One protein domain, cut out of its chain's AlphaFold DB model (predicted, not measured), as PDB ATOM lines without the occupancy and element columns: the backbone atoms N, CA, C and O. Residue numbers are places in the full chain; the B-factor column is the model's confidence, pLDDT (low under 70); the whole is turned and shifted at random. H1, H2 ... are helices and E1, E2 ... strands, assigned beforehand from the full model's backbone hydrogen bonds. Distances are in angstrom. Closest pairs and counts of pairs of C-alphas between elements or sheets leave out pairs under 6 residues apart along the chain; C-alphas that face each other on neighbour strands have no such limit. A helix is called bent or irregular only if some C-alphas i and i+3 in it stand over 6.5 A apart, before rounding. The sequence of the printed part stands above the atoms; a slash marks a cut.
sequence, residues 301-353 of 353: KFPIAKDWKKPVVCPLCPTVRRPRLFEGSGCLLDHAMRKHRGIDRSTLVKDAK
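Overview. This is residues 301 to 353 of the 353 residues of an uncharacterized protein of Rickenella mellea (UniProt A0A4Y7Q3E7). A tiny hairpin of two short strands, E1 and E2, stands at one end of the helix H1, which starts straight from the end of E2 and turns back past the hairpin with its residues 328 to 335 near both strands. The short helix H2 packs on H1 beyond the strands, and much of the rest is loop: residues 314 to 324 make a wide loop between the strands, and residues 304 to 305 pair with residues 349 to 350 near the two ends of the printed part. The printed part has 53 residues with two named strands and two named helices, in the order E1, E2, H1, H2; the sheet is antiparallel, and the class is mixed, helices and strands, with under half of the residues in named elements. The whole is compact, with a radius of gyration of the C-alphas of 10.5 A, and the C-alphas span 35 by 25 by 16 A.

Along the chain. E1 is residues 311 to 313, 7.1 A from first to last C-alpha, and begins with C-alpha 311 at (291.510, 148.281, 231.221). E2 is residues 325 to 327, 6.6 A long. H1 is residues 328 to 339, 17.1 A long, and ends with C-alpha 339 at (287.246, 158.883, 216.962). It is neither bent nor irregular, but only just: C-alphas 328 and 331 are 6.2 A apart. H2 is residues 345 to 348, 5.3 A long, and ends with C-alpha 348 at (291.373, 146.769, 215.810).

Arrangement. E1 and E2 form a hairpin and are antiparallel, with 139 degrees between their directions. C-alphas 312 and 326 face each other at 5.1 A; N 312 and O 326 at 2.9 A, and N 326 and O 312 at 2.8 A, are within hydrogen-bond range. The closest C-alphas of E1 and H1 are those of Pro 311 and Gly 328, 5.9 A apart. Those of E2 and H1 are Phe 326 and Leu 332, 5.4 A apart. H1 touches H2 with residues 333 to 337 alone; their closest C-alphas are those of Leu 333 and Leu 348, 6.6 A apart. H2 is apart from E1 and from E2. In H1 every O i to N i+4 pair is within hydrogen-bond range; H2 is too short for such a pair, and its one O i to N i+3 pair is within range. Outside the named strands, residues 304 to 305 pair with residues 349 to 350, parallel.

Size, cuts and confidence. The two C-alphas farthest apart are those of Arg 321 and Lys 353, at 35.1 A. The printed part has no cut and ends at the chain's last residue, 353. The link from E1 to E2, 11 residues, is long; those from E2 to H1 and from H1 to H2 are tight. Mean pLDDT of the printed part is 81.4, and residues 351 to 353 are under 70.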
ATOM      1  N   LYS A 301     299.045 147.270 221.754       73.19
ATOM      2  CA  LYS A 301     299.082 147.393 220.291       73.19
ATOM      3  C   LYS A 301     297.908 146.624 219.689       73.19
ATOM      4  O   LYS A 301     297.615 145.497 220.089       73.19
ATOM      5  N   PHE A 302     297.249 147.230 218.710       73.31
ATOM      6  CA  PHE A 302     296.227 146.550 217.926       73.31
ATOM      7  C   PHE A 302     296.828 145.437 217.046       73.31
ATOM      8  O   PHE A 302     297.995 145.527 216.653       73.31
ATOM      9  N   PRO A 303     296.040 144.412 216.678       78.06
ATOM     10  CA  PRO A 303     294.668 144.143 217.124       78.06
ATOM     11  C   PRO A 303     294.610 143.488 218.513       78.06
ATOM     12  O   PRO A 303     295.401 142.598 218.823       78.06
ATOM     13  N   ILE A 304     293.627 143.891 219.320       78.00
ATOM     14  CA  ILE A 304     293.403 143.358 220.674       78.00
ATOM     15  C   ILE A 304     292.502 142.122 220.603       78.00
ATOM     16  O   ILE A 304     291.641 142.018 219.727       78.00
ATOM     17  N   ALA A 305     292.719 141.161 221.501       77.25
ATOM     18  CA  ALA A 305     291.889 139.965 221.592       77.25
ATOM     19  C   ALA A 305     290.450 140.328 222.006       77.25
ATOM     20  O   ALA A 305     290.243 141.162 222.886       77.25
ATOM     21  N   LYS A 306     289.450 139.714 221.365       78.12
ATOM     22  CA  LYS A 306     288.019 139.994 221.596       78.12
ATOM     23  C   LYS A 306     287.542 139.718 223.027       78.12
ATOM     24  O   LYS A 306     286.525 140.254 223.451       78.12
ATOM     25  N   ASP A 307     288.250 138.861 223.746       78.19
ATOM     26  CA  ASP A 307     287.994 138.456 225.126       78.19
ATOM     27  C   ASP A 307     288.842 139.238 226.145       78.19
ATOM     28  O   ASP A 307     288.855 138.908 227.331       78.19
ATOM     29  N   TRP A 308     289.541 140.294 225.716       81.25
ATOM     30  CA  TRP A 308     290.321 141.127 226.621       81.25
ATOM     31  C   TRP A 308     289.406 141.840 227.621       81.25
ATOM     32  O   TRP A 308     288.541 142.619 227.224       81.25
ATOM     33  N   LYS A 309     289.620 141.591 228.919       83.94
ATOM     34  CA  LYS A 309     288.818 142.163 230.019       83.94
ATOM     35  C   LYS A 309     289.511 143.288 230.786       83.94
ATOM     36  O   LYS A 309     288.863 143.984 231.555       83.94
ATOM     37  N   LYS A 310     290.827 143.451 230.628       84.88
ATOM     38  CA  LYS A 310     291.582 144.445 231.403       84.88
ATOM     39  C   LYS A 310     291.375 145.858 230.840       84.88
ATOM     40  O   LYS A 310     291.158 145.990 229.632       84.88
ATOM     41  N   PRO A 311     291.484 146.901 231.683       86.19
ATOM     42  CA  PRO A 311     291.510 148.281 231.221       86.19
ATOM     43  C   PRO A 311     292.600 148.487 230.167       86.19
ATOM     44  O   PRO A 311     293.725 148.014 230.334       86.19
ATOM     45  N   VAL A 312     292.265 149.172 229.076       86.31
ATOM     46  CA  VAL A 312     293.184 149.428 227.964       86.31
ATOM     47  C   VAL A 312     293.116 150.887 227.528       86.31
ATOM     48  O   VAL A 312     292.039 151.481 227.480       86.31
ATOM     49  N   VAL A 313     294.264 151.481 227.218       87.44
ATOM     50  CA  VAL A 313     294.370 152.823 226.641       87.44
ATOM     51  C   VAL A 313     294.296 152.714 225.123       87.44
ATOM     52  O   VAL A 313     294.886 151.815 224.529       87.44
ATOM     53  N   CYS A 314     293.595 153.644 224.470       85.88
ATOM     54  CA  CYS A 314     293.586 153.695 223.012       85.88
ATOM     55  C   CYS A 314     294.976 154.090 222.470       85.88
ATOM     56  O   CYS A 314     295.389 155.233 222.680       85.88
ATOM     57  N   PRO A 315     295.679 153.216 221.719       81.62
ATOM     58  CA  PRO A 315     297.028 153.504 221.217       81.62
ATOM     59  C   PRO A 315     297.043 154.582 220.120       81.62
ATOM     60  O   PRO A 315     298.094 155.105 219.769       81.62
ATOM     61  N   LEU A 316     295.873 154.932 219.583       85.69
ATOM     62  CA  LEU A 316     295.690 155.972 218.568       85.69
ATOM     63  C   LEU A 316     295.453 157.363 219.184       85.69
ATOM     64  O   LEU A 316     295.352 158.351 218.460       85.69
ATOM     65  N   CYS A 317     295.386 157.448 220.517       87.75
ATOM     66  CA  CYS A 317     295.244 158.684 221.286       87.75
ATOM     67  C   CYS A 317     296.472 158.955 222.194       87.75
ATOM     68  O   CYS A 317     296.285 159.229 223.382       87.75
ATOM     69  N   PRO A 318     297.729 158.896 221.701       75.12
ATOM     70  CA  PRO A 318     298.913 158.947 222.567       75.12
ATOM     71  C   PRO A 318     299.131 160.306 223.257       75.12
ATOM     72  O   PRO A 318     299.849 160.382 224.246       75.12
ATOM     73  N   THR A 319     298.524 161.387 222.757       81.56
ATOM     74  CA  THR A 319     298.768 162.766 223.220       81.56
ATOM     75  C   THR A 319     297.755 163.284 224.242       81.56
ATOM     76  O   THR A 319     297.825 164.441 224.658       81.56
ATOM     77  N   VAL A 320     296.790 162.466 224.667       81.75
ATOM     78  CA  VAL A 320     295.756 162.920 225.604       81.75
ATOM     79  C   VAL A 320     296.352 163.009 227.010       81.75
ATOM     80  O   VAL A 320     296.753 161.996 227.573       81.75
ATOM     81  N   ARG A 321     296.358 164.214 227.610       82.44
ATOM     82  CA  ARG A 321     296.907 164.477 228.964       82.44
ATOM     83  C   ARG A 321     296.388 163.520 230.047       82.44
ATOM     84  O   ARG A 321     297.066 163.301 231.042       82.44
ATOM     85  N   ARG A 322     295.176 162.988 229.872       83.75
ATOM     86  CA  ARG A 322     294.578 161.943 230.710       83.75
ATOM     87  C   ARG A 322     294.017 160.855 229.792       83.75
ATOM     88  O   ARG A 322     292.897 161.019 229.300       83.75
ATOM     89  N   PRO A 323     294.788 159.795 229.497       83.75
ATOM     90  CA  PRO A 323     294.318 158.730 228.631       83.75
ATOM     91  C   PRO A 323     293.082 158.075 229.244       83.75
ATOM     92  O   PRO A 323     293.079 157.688 230.412       83.75
ATOM     93  N   ARG A 324     292.008 157.965 228.457       87.75
ATOM     94  CA  ARG A 324     290.812 157.238 228.881       87.75
ATOM     95  C   ARG A 324     291.122 155.743 228.880       87.75
ATOM     96  O   ARG A 324     291.579 155.217 227.865       87.75
ATOM     97  N   LEU A 325     290.836 155.084 229.996       89.12
ATOM     98  CA  LEU A 325     290.850 153.632 230.100       89.12
ATOM     99  C   LEU A 325     289.511 153.078 229.608       89.12
ATOM    100  O   LEU A 325     288.445 153.583 229.968       89.12
ATOM    101  N   PHE A 326     289.574 152.057 228.764       89.00
ATOM    102  CA  PHE A 326     288.418 151.332 228.255       89.00
ATOM    103  C   PHE A 326     288.382 149.950 228.893       89.00
ATOM    104  O   PHE A 326     289.389 149.245 228.887       89.00
ATOM    105  N   GLU A 327     287.235 149.554 229.436       89.88
ATOM    106  CA  GLU A 327     287.055 148.215 229.993       89.88
ATOM    107  C   GLU A 327     286.841 147.211 228.859       89.88
ATOM    108  O   GLU A 327     285.763 147.089 228.278       89.88
ATOM    109  N   GLY A 328     287.921 146.518 228.511       84.25
ATOM    110  CA  GLY A 328     287.923 145.485 227.489       84.25
ATOM    111  C   GLY A 328     287.855 145.973 226.041       84.25
ATOM    112  O   GLY A 328     287.816 147.166 225.726       84.25
ATOM    113  N   SER A 329     287.889 145.012 225.116       83.25
ATOM    114  CA  SER A 329     288.042 145.281 223.679       83.25
ATOM    115  C   SER A 329     286.817 145.931 223.032       83.25
ATOM    116  O   SER A 329     286.973 146.654 222.051       83.25
ATOM    117  N   GLY A 330     285.608 145.698 223.559       85.06
ATOM    118  CA  GLY A 330     284.366 146.265 223.019       85.06
ATOM    119  C   GLY A 330     284.316 147.787 223.150       85.06
ATOM    120  O   GLY A 330     284.186 148.494 222.153       85.06
ATOM    121  N   CYS A 331     284.526 148.303 224.365       87.88
ATOM    122  CA  CYS A 331     284.525 149.744 224.621       87.88
ATOM    123  C   CYS A 331     285.633 150.476 223.853       87.88
ATOM    124  O   CYS A 331     285.416 151.585 223.357       87.88
ATOM    125  N   LEU A 332     286.811 149.856 223.729       86.94
ATOM    126  CA  LEU A 332     287.902 150.421 222.943       86.94
ATOM    127  C   LEU A 332     287.577 150.437 221.444       86.94
ATOM    128  O   LEU A 332     287.857 151.432 220.778       86.94
ATOM    129  N   LEU A 333     286.980 149.364 220.915       87.06
ATOM    130  CA  LEU A 333     286.581 149.286 219.512       87.06
ATOM    131  C   LEU A 333     285.580 150.388 219.164       87.06
ATOM    132  O   LEU A 333     285.775 151.110 218.188       87.06
ATOM    133  N   ASP A 334     284.554 150.569 219.994       88.00
ATOM    134  CA  ASP A 334     283.548 151.607 219.780       88.00
ATOM    135  C   ASP A 334     284.148 153.010 219.840       88.00
ATOM    136  O   ASP A 334     283.708 153.913 219.123       88.00
ATOM    137  N   HIS A 335     285.135 153.227 220.711       92.38
ATOM    138  CA  HIS A 335     285.880 154.478 220.740       92.38
ATOM    139  C   HIS A 335     286.686 154.672 219.458       92.38
ATOM    140  O   HIS A 335     286.599 155.741 218.849       92.38
ATOM    141  N   ALA A 336     287.430 153.651 219.030       89.06
ATOM    142  CA  ALA A 336     288.303 153.754 217.877       89.06
ATOM    143  C   ALA A 336     287.518 153.999 216.581       89.06
ATOM    144  O   ALA A 336     287.855 154.917 215.838       89.06
ATOM    145  N   MET A 337     286.402 153.291 216.386       87.88
ATOM    146  CA  MET A 337     285.488 153.507 215.258       87.88
ATOM    147  C   MET A 337     284.871 154.914 215.254       87.88
ATOM    148  O   MET A 337     284.654 155.495 214.194       87.88
ATOM    149  N   ARG A 338     284.595 155.490 216.436       91.06
ATOM    150  CA  ARG A 338     284.006 156.834 216.557       91.06
ATOM    151  C   ARG A 338     285.017 157.967 216.386       91.06
ATOM    152  O   ARG A 338     284.653 159.024 215.875       91.06
ATOM    153  N   LYS A 339     286.250 157.798 216.870       92.94
ATOM    154  CA  LYS A 339     287.246 158.883 216.962       92.94
ATOM    155  C   LYS A 339     288.366 158.801 215.926       92.94
ATOM    156  O   LYS A 339     288.963 159.835 215.638       92.94
ATOM    157  N   HIS A 340     288.606 157.642 215.314       89.50
ATOM    158  CA  HIS A 340     289.656 157.450 214.313       89.50
ATOM    159  C   HIS A 340     289.049 157.003 212.979       89.50
ATOM    160  O   HIS A 340     288.932 155.814 212.680       89.50
ATOM    161  N   ARG A 341     288.629 157.984 212.168       86.19
ATOM    162  CA  ARG A 341     288.059 157.733 210.834       86.19
ATOM    163  C   ARG A 341     289.078 157.011 209.943       86.19
ATOM    164  O   ARG A 341     290.248 157.373 209.933       86.19
ATOM    165  N   GLY A 342     288.608 156.028 209.175       84.00
ATOM    166  CA  GLY A 342     289.425 155.285 208.205       84.00
ATOM    167  C   GLY A 342     290.100 154.023 208.746       84.00
ATOM    168  O   GLY A 342     290.796 153.350 207.992       84.00
ATOM    169  N   ILE A 343     289.887 153.673 210.017       81.06
ATOM    170  CA  ILE A 343     290.404 152.426 210.582       81.06
ATOM    171  C   ILE A 343     289.368 151.315 210.424       81.06
ATOM    172  O   ILE A 343     288.237 151.434 210.892       81.06
ATOM    173  N   ASP A 344     289.763 150.227 209.766       80.88
ATOM    174  CA  ASP A 344     288.911 149.052 209.592       80.88
ATOM    175  C   ASP A 344     288.818 148.245 210.898       80.88
ATOM    176  O   ASP A 344     289.818 148.016 211.583       80.88
ATOM    177  N   ARG A 345     287.622 147.747 211.226       78.94
ATOM    178  CA  ARG A 345     287.341 146.911 212.404       78.94
ATOM    179  C   ARG A 345     288.295 145.718 212.501       78.94
ATOM    180  O   ARG A 345     288.716 145.361 213.602       78.94
ATOM    181  N   SER A 346     288.666 145.141 211.354       74.31
ATOM    182  CA  SER A 346     289.589 144.001 211.263       74.31
ATOM    183  C   SER A 346     291.008 144.312 211.766       74.31
ATOM    184  O   SER A 346     291.729 143.412 212.195       74.31
ATOM    185  N   THR A 347     291.403 145.588 211.761       74.94
ATOM    186  CA  THR A 347     292.706 146.038 212.270       74.94
ATOM    187  C   THR A 347     292.709 146.243 213.782       74.94
ATOM    188  O   THR A 347     293.776 146.218 214.387       74.94
ATOM    189  N   LEU A 348     291.532 146.398 214.402       74.56
ATOM    190  CA  LEU A 348     291.373 146.769 215.810       74.56
ATOM    191  C   LEU A 348     291.136 145.562 216.723       74.56
ATOM    192  O   LEU A 348     291.664 145.514 217.833       74.56
ATOM    193  N   VAL A 349     290.362 144.571 216.281       73.44
ATOM    194  CA  VAL A 349     290.040 143.393 217.098       73.44
ATOM    195  C   VAL A 349     290.354 142.118 216.334       73.44
ATOM    196  O   VAL A 349     289.922 141.939 215.197       73.44
ATOM    197  N   LYS A 350     291.086 141.211 216.983       72.50
ATOM    198  CA  LYS A 350     291.213 139.821 216.544       72.50
ATOM    199  C   LYS A 350     290.123 139.018 217.232       72.50
ATOM    200  O   LYS A 350     290.022 139.049 218.459       72.50
ATOM    201  N   ASP A 351     289.330 138.290 216.452       60.75
ATOM    202  CA  ASP A 351     288.414 137.307 217.021       60.75
ATOM    203  C   ASP A 351     289.205 136.330 217.901       60.75
ATOM    204  O   ASP A 351     290.223 135.773 217.471       60.75
ATOM    205  N   ALA A 352     288.755 136.177 219.151       50.62
ATOM    206  CA  ALA A 352     289.261 135.153 220.052       50.62
ATOM    207  C   ALA A 352     288.976 133.790 219.411       50.62
ATOM    208  O   ALA A 352     287.865 133.555 218.923       50.62
ATOM    209  N   LYS A 353     290.009 132.953 219.327       45.22
ATOM    210  CA  LYS A 353     289.905 131.595 218.794       45.22
ATOM    211  C   LYS A 353     289.551 130.610 219.880       45.22
ATOM    212  O   LYS A 353     290.157 130.739 220.965       45.22
TER     213      LYS A 353